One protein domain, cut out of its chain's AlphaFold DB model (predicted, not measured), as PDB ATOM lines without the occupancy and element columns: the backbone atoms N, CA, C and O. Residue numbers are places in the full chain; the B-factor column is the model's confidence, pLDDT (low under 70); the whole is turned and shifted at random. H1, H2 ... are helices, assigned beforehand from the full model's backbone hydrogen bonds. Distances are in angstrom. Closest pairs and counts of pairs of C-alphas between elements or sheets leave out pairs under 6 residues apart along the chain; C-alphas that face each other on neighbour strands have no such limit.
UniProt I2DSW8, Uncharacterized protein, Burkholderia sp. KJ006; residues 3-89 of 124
ATOM      1  N   ASP A   3       1.000 -35.390  -5.630       51.75
ATOM      2  CA  ASP A   3       0.793 -34.124  -6.359       51.75
ATOM      3  C   ASP A   3       1.684 -32.957  -5.883       51.75
ATOM      4  O   ASP A   3       2.017 -32.101  -6.694       51.75
ATOM      5  N   ASP A   4       2.084 -32.906  -4.602       53.44
ATOM      6  CA  ASP A   4       2.886 -31.782  -4.064       53.44
ATOM      7  C   ASP A   4       4.352 -31.815  -4.544       53.44
ATOM      8  O   ASP A   4       4.941 -30.771  -4.799       53.44
ATOM      9  N   GLU A   5       4.946 -33.005  -4.717       53.69
ATOM     10  CA  GLU A   5       6.339 -33.142  -5.189       53.69
ATOM     11  C   GLU A   5       6.491 -32.688  -6.650       53.69
ATOM     12  O   GLU A   5       7.495 -32.077  -7.008       53.69
ATOM     13  N   ILE A   6       5.467 -32.920  -7.481       56.69
ATOM     14  CA  ILE A   6       5.472 -32.503  -8.888       56.69
ATOM     15  C   ILE A   6       5.403 -30.976  -8.995       56.69
ATOM     16  O   ILE A   6       6.064 -30.420  -9.864       56.69
ATOM     17  N   SER A   7       4.647 -30.284  -8.130       62.78
ATOM     18  CA  SER A   7       4.574 -28.818  -8.203       62.78
ATOM     19  C   SER A   7       5.850 -28.141  -7.701       62.78
ATOM     20  O   SER A   7       6.276 -27.159  -8.292       62.78
ATOM     21  N   GLU A   8       6.485 -28.668  -6.647       64.44
ATOM     22  CA  GLU A   8       7.736 -28.103  -6.117       64.44
ATOM     23  C   GLU A   8       8.921 -28.265  -7.089       64.44
ATOM     24  O   GLU A   8       9.725 -27.340  -7.233       64.44
ATOM     25  N   GLU A   9       9.033 -29.404  -7.787       65.50
ATOM     26  CA  GLU A   9      10.044 -29.584  -8.842       65.50
ATOM     27  C   GLU A   9       9.783 -28.658 -10.041       65.50
ATOM     28  O   GLU A   9      10.720 -28.050 -10.562       65.50
ATOM     29  N   GLN A  10       8.516 -28.493 -10.440       67.12
ATOM     30  CA  GLN A  10       8.131 -27.618 -11.550       67.12
ATOM     31  C   GLN A  10       8.443 -26.145 -11.252       67.12
ATOM     32  O   GLN A  10       8.995 -25.451 -12.104       67.12
ATOM     33  N   ASP A  11       8.198 -25.693 -10.019       81.50
ATOM     34  CA  ASP A  11       8.548 -24.343  -9.566       81.50
ATOM     35  C   ASP A  11      10.070 -24.102  -9.606       81.50
ATOM     36  O   ASP A  11      10.532 -23.020  -9.983       81.50
ATOM     37  N   ALA A  12      10.880 -25.102  -9.239       88.69
ATOM     38  CA  ALA A  12      12.338 -24.985  -9.264       88.69
ATOM     39  C   ALA A  12      12.894 -24.899 -10.698       88.69
ATOM     40  O   ALA A  12      13.787 -24.083 -10.960       88.69
ATOM     41  N   GLU A  13      12.356 -25.702 -11.620       90.88
ATOM     42  CA  GLU A  13      12.715 -25.658 -13.041       90.88
ATOM     43  C   GLU A  13      12.311 -24.328 -13.690       90.88
ATOM     44  O   GLU A  13      13.100 -23.755 -14.444       90.88
ATOM     45  N   GLU A  14      11.122 -23.801 -13.373       88.88
ATOM     46  CA  GLU A  14      10.663 -22.500 -13.874       88.88
ATOM     47  C   GLU A  14      11.596 -21.364 -13.428       88.88
ATOM     48  O   GLU A  14      12.029 -20.560 -14.256       88.88
ATOM     49  N   ILE A  15      12.000 -21.341 -12.152       91.56
ATOM     50  CA  ILE A  15      12.943 -20.339 -11.626       91.56
ATOM     51  C   ILE A  15      14.311 -20.441 -12.313       91.56
ATOM     52  O   ILE A  15      14.936 -19.421 -12.622       91.56
ATOM     53  N   GLU A  16      14.821 -21.655 -12.529       94.44
ATOM     54  CA  GLU A  16      16.100 -21.848 -13.216       94.44
ATOM     55  C   GLU A  16      16.028 -21.416 -14.685       94.44
ATOM     56  O   GLU A  16      16.942 -20.741 -15.170       94.44
ATOM     57  N   ALA A  17      14.936 -21.751 -15.373       93.88
ATOM     58  CA  ALA A  17      14.705 -21.372 -16.760       93.88
ATOM     59  C   ALA A  17      14.609 -19.849 -16.925       93.88
ATOM     60  O   ALA A  17      15.256 -19.292 -17.817       93.88
ATOM     61  N   ASP A  18      13.869 -19.171 -16.043       92.56
ATOM     62  CA  ASP A  18      13.749 -17.713 -16.037       92.56
ATOM     63  C   ASP A  18      15.107 -17.047 -15.795       92.56
ATOM     64  O   ASP A  18      15.514 -16.162 -16.555       92.56
ATOM     65  N   ARG A  19      15.858 -17.518 -14.793       95.62
ATOM     66  CA  ARG A  19      17.195 -16.995 -14.478       95.62
ATOM     67  C   ARG A  19      18.154 -17.151 -15.658       95.62
ATOM     68  O   ARG A  19      18.876 -16.216 -16.001       95.62
ATOM     69  N   TYR A  20      18.141 -18.314 -16.307       96.06
ATOM     70  CA  TYR A  20      18.954 -18.561 -17.496       96.06
ATOM     71  C   TYR A  20      18.539 -17.670 -18.676       96.06
ATOM     72  O   TYR A  20      19.394 -17.144 -19.391       96.06
ATOM     73  N   ALA A  21      17.236 -17.457 -18.882       93.88
ATOM     74  CA  ALA A  21      16.740 -16.565 -19.924       93.88
ATOM     75  C   ALA A  21      17.177 -15.111 -19.684       93.88
ATOM     76  O   ALA A  21      17.623 -14.450 -20.625       93.88
ATOM     77  N   LEU A  22      17.100 -14.622 -18.442       95.75
ATOM     78  CA  LEU A  22      17.576 -13.287 -18.068       95.75
ATOM     79  C   LEU A  22      19.083 -13.151 -18.297       95.75
ATOM     80  O   LEU A  22      19.503 -12.204 -18.966       95.75
ATOM     81  N   GLU A  23      19.884 -14.123 -17.857       96.62
ATOM     82  CA  GLU A  23      21.330 -14.137 -18.097       96.62
ATOM     83  C   GLU A  23      21.650 -14.088 -19.597       96.62
ATOM     84  O   GLU A  23      22.429 -13.247 -20.046       96.62
ATOM     85  N   LEU A  24      21.005 -14.938 -20.398       95.25
ATOM     86  CA  LEU A  24      21.245 -15.011 -21.837       95.25
ATOM     87  C   LEU A  24      20.877 -13.708 -22.561       95.25
ATOM     88  O   LEU A  24      21.585 -13.278 -23.473       95.25
ATOM     89  N   LEU A  25      19.752 -13.098 -22.186       94.31
ATOM     90  CA  LEU A  25      19.180 -11.956 -22.900       94.31
ATOM     91  C   LEU A  25      19.705 -10.603 -22.411       94.31
ATOM     92  O   LEU A  25      19.682  -9.631 -23.169       94.31
ATOM     93  N   THR A  26      20.162 -10.524 -21.162       95.12
ATOM     94  CA  THR A  26      20.548  -9.261 -20.516       95.12
ATOM     95  C   THR A  26      21.984  -9.257 -19.990       95.12
ATOM     96  O   THR A  26      22.496  -8.197 -19.636       95.12
ATOM     97  N   SER A  27      22.665 -10.411 -20.002       94.88
ATOM     98  CA  SER A  27      23.949 -10.645 -19.318       94.88
ATOM     99  C   SER A  27      23.886 -10.499 -17.791       94.88
ATOM    100  O   SER A  27      24.932 -10.386 -17.154       94.88
ATOM    101  N   ASP A  28      22.680 -10.497 -17.217       95.25
ATOM    102  CA  ASP A  28      22.426 -10.394 -15.783       95.25
ATOM    103  C   ASP A  28      21.291 -11.367 -15.386       95.25
ATOM    104  O   ASP A  28      20.151 -11.187 -15.819       95.25
ATOM    105  N   PRO A  29      21.575 -12.434 -14.614       94.62
ATOM    106  CA  PRO A  29      20.562 -13.407 -14.194       94.62
ATOM    107  C   PRO A  29      19.493 -12.809 -13.272       94.62
ATOM    108  O   PRO A  29      18.400 -13.366 -13.183       94.62
ATOM    109  N   ASP A  30      19.794 -11.688 -12.613       93.56
ATOM    110  CA  ASP A  30      18.925 -11.017 -11.645       93.56
ATOM    111  C   ASP A  30      18.426  -9.666 -12.199       93.56
ATOM    112  O   ASP A  30      18.150  -8.726 -11.453       93.56
ATOM    113  N   PHE A  31      18.337  -9.540 -13.529       93.94
ATOM    114  CA  PHE A  31      17.959  -8.293 -14.187       93.94
ATOM    115  C   PHE A  31      16.553  -7.819 -13.794       93.94
ATOM    116  O   PHE A  31      15.547  -8.460 -14.102       93.94
ATOM    117  N   GLU A  32      16.469  -6.627 -13.203       90.31
ATOM    118  CA  GLU A  32      15.205  -6.039 -12.760       90.31
ATOM    119  C   GLU A  32      14.764  -4.840 -13.610       90.31
ATOM    120  O   GLU A  32      15.540  -3.946 -13.957       90.31
ATOM    121  N   VAL A  33      13.454  -4.763 -13.866       88.69
ATOM    122  CA  VAL A  33      12.808  -3.592 -14.472       88.69
ATOM    123  C   VAL A  33      11.815  -2.989 -13.488       88.69
ATOM    124  O   VAL A  33      10.785  -3.579 -13.175       88.69
ATOM    125  N   SER A  34      12.080  -1.759 -13.048       84.44
ATOM    126  CA  SER A  34      11.158  -1.011 -12.190       84.44
ATOM    127  C   SER A  34      10.294  -0.039 -12.999       84.44
ATOM    128  O   SER A  34      10.820   0.811 -13.724       84.44
ATOM    129  N   LYS A  35       8.971  -0.084 -12.816       81.94
ATOM    130  CA  LYS A  35       8.051   0.940 -13.331       81.94
ATOM    131  C   LYS A  35       8.060   2.163 -12.414       81.94
ATOM    132  O   LYS A  35       7.650   2.082 -11.259       81.94
ATOM    133  N   GLN A  36       8.471   3.318 -12.936       77.38
ATOM    134  CA  GLN A  36       8.382   4.582 -12.204       77.38
ATOM    135  C   GLN A  36       7.077   5.315 -12.550       77.38
ATOM    136  O   GLN A  36       6.900   5.798 -13.667       77.38
ATOM    137  N   GLY A  37       6.163   5.420 -11.580       72.19
ATOM    138  CA  GLY A  37       4.901   6.160 -11.714       72.19
ATOM    139  C   GLY A  37       3.718   5.353 -12.274       72.19
ATOM    140  O   GLY A  37       3.770   4.133 -12.422       72.19
ATOM    141  N   GLN A  38       2.609   6.046 -12.553       63.75
ATOM    142  CA  GLN A  38       1.380   5.463 -13.113       63.75
ATOM    143  C   GLN A  38       1.238   5.778 -14.609       63.75
ATOM    144  O   GLN A  38       1.757   6.780 -15.087       63.75
ATOM    145  N   GLY A  39       0.477   4.953 -15.339       57.91
ATOM    146  CA  GLY A  39      -0.000   5.302 -16.686       57.91
ATOM    147  C   GLY A  39       0.970   5.064 -17.846       57.91
ATOM    148  O   GLY A  39       0.696   5.535 -18.946       57.91
ATOM    149  N   TYR A  40       2.052   4.315 -17.624       70.56
ATOM    150  CA  TYR A  40       2.999   3.954 -18.682       70.56
ATOM    151  C   TYR A  40       2.294   3.259 -19.845       70.56
ATOM    152  O   TYR A  40       1.745   2.165 -19.691       70.56
ATOM    153  N   ASN A  41       2.277   3.906 -21.007       89.94
ATOM    154  CA  ASN A  41       1.644   3.361 -22.204       89.94
ATOM    155  C   ASN A  41       2.677   2.747 -23.161       89.94
ATOM    156  O   ASN A  41       3.883   2.950 -23.040       89.94
ATOM    157  N   ALA A  42       2.194   2.003 -24.157       94.88
ATOM    158  CA  ALA A  42       3.042   1.275 -25.101       94.88
ATOM    159  C   ALA A  42       4.044   2.167 -25.858       94.88
ATOM    160  O   ALA A  42       5.148   1.727 -26.175       94.88
ATOM    161  N   ARG A  43       3.680   3.424 -26.151       94.44
ATOM    162  CA  ARG A  43       4.556   4.363 -26.864       94.44
ATOM    163  C   ARG A  43       5.682   4.864 -25.963       94.44
ATOM    164  O   ARG A  43       6.814   4.968 -26.422       94.44
ATOM    165  N   GLU A  44       5.378   5.157 -24.703       94.00
ATOM    166  CA  GLU A  44       6.378   5.560 -23.708       94.00
ATOM    167  C   GLU A  44       7.347   4.421 -23.398       94.00
ATOM    168  O   GLU A  44       8.558   4.643 -23.407       94.00
ATOM    169  N   LEU A  45       6.833   3.198 -23.218       94.50
ATOM    170  CA  LEU A  45       7.667   2.013 -23.027       94.50
ATOM    171  C   LEU A  45       8.623   1.812 -24.206       94.50
ATOM    172  O   LEU A  45       9.825   1.671 -24.001       94.50
ATOM    173  N   ALA A  46       8.111   1.868 -25.438       95.44
ATOM    174  CA  ALA A  46       8.940   1.735 -26.631       95.44
ATOM    175  C   ALA A  46      10.011   2.831 -26.728       95.44
ATOM    176  O   ALA A  46      11.169   2.530 -27.007       95.44
ATOM    177  N   ALA A  47       9.650   4.092 -26.468       94.56
ATOM    178  CA  ALA A  47      10.593   5.206 -26.510       94.56
ATOM    179  C   ALA A  47      11.735   5.034 -25.496       94.56
ATOM    180  O   ALA A  47      12.891   5.318 -25.809       94.56
ATOM    181  N   GLN A  48      11.430   4.535 -24.297       93.94
ATOM    182  CA  GLN A  48      12.448   4.296 -23.279       93.94
ATOM    183  C   GLN A  48      13.292   3.064 -23.566       93.94
ATOM    184  O   GLN A  48      14.509   3.147 -23.441       93.94
ATOM    185  N   ALA A  49      12.691   1.969 -24.028       94.94
ATOM    186  CA  ALA A  49      13.433   0.786 -24.444       94.94
ATOM    187  C   ALA A  49      14.417   1.101 -25.586       94.94
ATOM    188  O   ALA A  49      15.576   0.699 -25.532       94.94
ATOM    189  N   LEU A  50      13.996   1.897 -26.577       95.19
ATOM    190  CA  LEU A  50      14.857   2.361 -27.673       95.19
ATOM    191  C   LEU A  50      15.992   3.280 -27.195       95.19
ATOM    192  O   LEU A  50      17.061   3.299 -27.798       95.19
ATOM    193  N   SER A  51      15.765   4.042 -26.123       94.94
ATOM    194  CA  SER A  51      16.771   4.929 -25.529       94.94
ATOM    195  C   SER A  51      17.773   4.170 -24.648       94.94
ATOM    196  O   SER A  51      18.982   4.380 -24.762       94.94
ATOM    197  N   LEU A  52      17.286   3.287 -23.772       93.88
ATOM    198  CA  LEU A  52      18.076   2.581 -22.760       93.88
ATOM    199  C   LEU A  52      18.768   1.331 -23.310       93.88
ATOM    200  O   LEU A  52      19.901   1.062 -22.923       93.88
ATOM    201  N   GLY A  53      18.140   0.608 -24.241       93.50
ATOM    202  CA  GLY A  53      18.669  -0.638 -24.808       93.50
ATOM    203  C   GLY A  53      20.121  -0.526 -25.275       93.50
ATOM    204  O   GLY A  53      20.981  -1.234 -24.748       93.50
ATOM    205  N   PRO A  54      20.460   0.431 -26.160       93.31
ATOM    206  CA  PRO A  54      21.839   0.629 -26.603       93.31
ATOM    207  C   PRO A  54      22.821   0.965 -25.470       93.31
ATOM    208  O   PRO A  54      23.972   0.540 -25.519       93.31
ATOM    209  N   GLN A  55      22.379   1.706 -24.445       94.56
ATOM    210  CA  GLN A  55      23.218   2.078 -23.296       94.56
ATOM    211  C   GLN A  55      23.535   0.862 -22.421       94.56
ATOM    212  O   GLN A  55      24.646   0.732 -21.913       94.56
ATOM    213  N   MET A  56      22.564  -0.042 -22.285       93.44
ATOM    214  CA  MET A  56      22.671  -1.264 -21.489       93.44
ATOM    215  C   MET A  56      23.231  -2.444 -22.293       93.44
ATOM    216  O   MET A  56      23.582  -3.462 -21.711       93.44
ATOM    217  N   ARG A  57      23.360  -2.299 -23.621       94.06
ATOM    218  CA  ARG A  57      23.653  -3.384 -24.575       94.06
ATOM    219  C   ARG A  57      22.617  -4.514 -24.524       94.06
ATOM    220  O   ARG A  57      22.951  -5.670 -24.748       94.06
ATOM    221  N   ILE A  58      21.360  -4.147 -24.280       95.06
ATOM    222  CA  ILE A  58      20.200  -5.041 -24.294       95.06
ATOM    223  C   ILE A  58      19.326  -4.651 -25.485       95.06
ATOM    224  O   ILE A  58      19.139  -3.468 -25.781       95.06
ATOM    225  N   GLU A  59      18.798  -5.640 -26.199       94.25
ATOM    226  CA  GLU A  59      17.904  -5.388 -27.325       94.25
ATOM    227  C   GLU A  59      16.611  -4.682 -26.832       94.25
ATOM    228  O   GLU A  59      16.061  -5.052 -25.792       94.25
ATOM    229  N   PRO A  60      16.122  -3.620 -27.505       95.31
ATOM    230  CA  PRO A  60      14.962  -2.864 -27.024       95.31
ATOM    231  C   PRO A  60      13.682  -3.692 -26.822       95.31
ATOM    232  O   PRO A  60      12.949  -3.467 -25.858       95.31
ATOM    233  N   GLY A  61      13.389  -4.647 -27.704       95.19
ATOM    234  CA  GLY A  61      12.274  -5.576 -27.523       95.19
ATOM    235  C   GLY A  61      12.448  -6.459 -26.291       95.19
ATOM    236  O   GLY A  61      11.499  -6.598 -25.523       95.19
ATOM    237  N   THR A  62      13.653  -6.969 -26.033       96.25
ATOM    238  CA  THR A  62      13.993  -7.671 -24.786       96.25
ATOM    239  C   THR A  62      13.685  -6.808 -23.566       96.25
ATOM    240  O   THR A  62      12.986  -7.274 -22.674       96.25
ATOM    241  N   LEU A  63      14.093  -5.534 -23.537       95.69
ATOM    242  CA  LEU A  63      13.752  -4.637 -22.420       95.69
ATOM    243  C   LEU A  63      12.236  -4.466 -22.236       95.69
ATOM    244  O   LEU A  63      11.742  -4.456 -21.106       95.69
ATOM    245  N   ALA A  64      11.482  -4.342 -23.330       95.88
ATOM    246  CA  ALA A  64      10.023  -4.258 -23.265       95.88
ATOM    247  C   ALA A  64       9.385  -5.565 -22.757       95.88
ATOM    248  O   ALA A  64       8.387  -5.516 -22.038       95.88
ATOM    249  N   LEU A  65       9.964  -6.722 -23.087       95.69
ATOM    250  CA  LEU A  65       9.533  -8.023 -22.573       95.69
ATOM    251  C   LEU A  65       9.877  -8.192 -21.091       95.69
ATOM    252  O   LEU A  65       9.009  -8.616 -20.335       95.69
ATOM    253  N   CYS A  66      11.065  -7.770 -20.651       95.06
ATOM    254  CA  CYS A  66      11.436  -7.741 -19.232       95.06
ATOM    255  C   CYS A  66      10.491  -6.839 -18.419       95.06
ATOM    256  O   CYS A  66      10.129  -7.186 -17.300       95.06
ATOM    257  N   TYR A  67      10.008  -5.722 -18.984       94.50
ATOM    258  CA  TYR A  67       8.936  -4.930 -18.361       94.50
ATOM    259  C   TYR A  67       7.639  -5.738 -18.211       94.50
ATOM    260  O   TYR A  67       7.006  -5.699 -17.156       94.50
ATOM    261  N   GLY A  68       7.228  -6.462 -19.257       94.19
ATOM    262  CA  GLY A  68       6.051  -7.335 -19.214       94.19
ATOM    263  C   GLY A  68       6.176  -8.423 -18.148       94.19
ATOM    264  O   GLY A  68       5.242  -8.608 -17.371       94.19
ATOM    265  N   TYR A  69       7.349  -9.050 -18.062       93.44
ATOM    266  CA  TYR A  69       7.697 -10.045 -17.049       93.44
ATOM    267  C   TYR A  69       7.621  -9.466 -15.628       93.44
ATOM    268  O   TYR A  69       6.875  -9.977 -14.799       93.44
ATOM    269  N   ALA A  70       8.284  -8.336 -15.370       91.62
ATOM    270  CA  ALA A  70       8.354  -7.735 -14.035       91.62
ATOM    271  C   ALA A  70       7.027  -7.125 -13.540       91.62
ATOM    272  O   ALA A  70       6.803  -7.012 -12.338       91.62
ATOM    273  N   THR A  71       6.149  -6.680 -14.448       91.19
ATOM    274  CA  THR A  71       4.919  -5.942 -14.083       91.19
ATOM    275  C   THR A  71       3.624  -6.708 -14.337       91.19
ATOM    276  O   THR A  71       2.564  -6.282 -13.877       91.19
ATOM    277  N   GLY A  72       3.667  -7.790 -15.116       92.31
ATOM    278  CA  GLY A  72       2.483  -8.487 -15.624       92.31
ATOM    279  C   GLY A  72       1.706  -7.716 -16.704       92.31
ATOM    280  O   GLY A  72       0.695  -8.209 -17.210       92.31
ATOM    281  N   GLU A  73       2.147  -6.518 -17.109       93.62
ATOM    282  CA  GLU A  73       1.460  -5.669 -18.094       93.62
ATOM    283  C   GLU A  73       1.760  -6.084 -19.549       93.62
ATOM    284  O   GLU A  73       2.125  -5.271 -20.405       93.62
ATOM    285  N   TRP A  74       1.557  -7.365 -19.868       94.75
ATOM    286  CA  TRP A  74       1.862  -7.957 -21.177       94.75
ATOM    287  C   TRP A  74       1.203  -7.233 -22.355       94.75
ATOM    288  O   TRP A  74       1.805  -7.093 -23.417       94.75
ATOM    289  N   ALA A  75      -0.012  -6.707 -22.179       95.44
ATOM    290  CA  ALA A  75      -0.686  -5.939 -23.224       95.44
ATOM    291  C   ALA A  75       0.079  -4.657 -23.606       95.44
ATOM    292  O   ALA A  75       0.068  -4.256 -24.773       95.44
ATOM    293  N   VAL A  76       0.751  -4.012 -22.648       94.88
ATOM    294  CA  VAL A  76       1.574  -2.818 -22.889       94.88
ATOM    295  C   VAL A  76       2.872  -3.217 -23.586       94.88
ATOM    296  O   VAL A  76       3.182  -2.641 -24.629       94.88
ATOM    297  N   ALA A  77       3.564  -4.243 -23.078       95.56
ATOM    298  CA  ALA A  77       4.791  -4.783 -23.670       95.56
ATOM    299  C   ALA A  77       4.587  -5.200 -25.138       95.56
ATOM    300  O   ALA A  77       5.271  -4.709 -26.036       95.56
ATOM    301  N   GLN A  78       3.558  -6.006 -25.416       95.56
ATOM    302  CA  GLN A  78       3.254  -6.486 -26.768       95.56
ATOM    303  C   GLN A  78       2.876  -5.349 -27.730       95.56
ATOM    304  O   GLN A  78       3.211  -5.391 -28.914       95.56
ATOM    305  N   ASN A  79       2.186  -4.307 -27.253       95.81
ATOM    306  CA  ASN A  79       1.903  -3.140 -28.091       95.81
ATOM    307  C   ASN A  79       3.142  -2.255 -28.296       95.81
ATOM    308  O   ASN A  79       3.260  -1.644 -29.358       95.81
ATOM    309  N   ALA A  80       4.074  -2.210 -27.340       95.50
ATOM    310  CA  ALA A  80       5.337  -1.494 -27.491       95.50
ATOM    311  C   ALA A  80       6.195  -2.097 -28.612       95.50
ATOM    312  O   ALA A  80       6.802  -1.344 -29.374       95.50
ATOM    313  N   MET A  81       6.147  -3.421 -28.813       94.75
ATOM    314  CA  MET A  81       6.845  -4.092 -29.922       94.75
ATOM    315  C   MET A  81       6.504  -3.496 -31.296       94.75
ATOM    316  O   MET A  81       7.377  -3.380 -32.149       94.75
ATOM    317  N   LYS A  82       5.262  -3.034 -31.507       93.12
ATOM    318  CA  LYS A  82       4.833  -2.386 -32.766       93.12
ATOM    319  C   LYS A  82       5.499  -1.028 -33.000       93.12
ATOM    320  O   LYS A  82       5.569  -0.560 -34.131       93.12
ATOM    321  N   HIS A  83       5.924  -0.368 -31.928       94.31
ATOM    322  CA  HIS A  83       6.629   0.909 -31.978       94.31
ATOM    323  C   HIS A  83       8.148   0.717 -32.039       94.31
ATOM    324  O   HIS A  83       8.823   1.533 -32.661       94.31
ATOM    325  N   ILE A  84       8.669  -0.357 -31.438       94.31
ATOM    326  CA  ILE A  84      10.085  -0.745 -31.508       94.31
ATOM    327  C   ILE A  84      10.423  -1.234 -32.923       94.31
ATOM    328  O   ILE A  84      11.330  -0.709 -33.564       94.31
ATOM    329  N   TYR A  85       9.636  -2.168 -33.457       90.75
ATOM    330  CA  TYR A  85       9.808  -2.730 -34.797       90.75
ATOM    331  C   TYR A  85       8.844  -2.079 -35.789       90.75
ATOM    332  O   TYR A  85       7.961  -2.723 -36.354       90.75
ATOM    333  N   ALA A  86       9.001  -0.768 -35.988       80.19
ATOM    334  CA  ALA A  86       8.100   0.023 -36.829       80.19
ATOM    335  C   ALA A  86       8.061  -0.439 -38.299       80.19
ATOM    336  O   ALA A  86       7.064  -0.224 -38.986       80.19
ATOM    337  N   ASN A  87       9.132  -1.077 -38.779       80.81
ATOM    338  CA  ASN A  87       9.223  -1.626 -40.126       80.81
ATOM    339  C   ASN A  87       9.598  -3.104 -40.054       80.81
ATOM    340  O   ASN A  87      10.527  -3.478 -39.338       80.81
ATOM    341  N   ALA A  88       8.908  -3.934 -40.837       78.81
ATOM    342  CA  ALA A  88       9.328  -5.311 -41.036       78.81
ATOM    343  C   ALA A  88      10.722  -5.318 -41.674       78.81
ATOM    344  O   ALA A  88      10.931  -4.715 -42.728       78.81
ATOM    345  N   MET A  89      11.665  -6.004 -41.034       79.12
ATOM    346  CA  MET A  89      12.976  -6.266 -41.612       79.12
ATOM    347  C   MET A  89      12.992  -7.687 -42.174       79.12
ATOM    348  O   MET A  89      12.494  -8.607 -41.517       79.12
TER     349      MET A  89
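This is residues 3 to 89 of the 124 residues of an uncharacterized protein of Burkholderia sp. KJ006 (UniProt I2DSW8). A long helix, H1, leads into a small body in which H2 crosses the hairpin of H3 and H4; residues 3 to 15 stick out. The 87 printed residues include these four named helices in this order and no named strand: all helix. The whole is only just loose, close to compact, with a radius of gyration of the C-alphas of 14.8 A and spans of 46 by 28 by 26 A.

H1, residues 3 to 26, and H3, residues 60 to 71, are close but not clearly touching, C-alphas 25 and 62 closest at 7.0 A. H2, residues 42 to 56, touches residues 60 to 64 of H3, C-alphas 49 and 60 closest at 4.7 A. H4, residues 74 to 84, touches H2, C-alphas 42 and 80 closest at 4.3 A. H3 and H4 form a hairpin at a shallow tilt of 14 degrees. Every O i to N i+4 pair in H3 is within hydrogen-bond range.

H1 begins at C-alpha 3 (0.793, -34.124, -6.359); H4 ends at C-alpha 84 (10.085, -0.745, -31.508).

The printed part has no cut, a long link from H1 to H2, and pLDDT under 70 at residues 3 to 10 and 38 to 39.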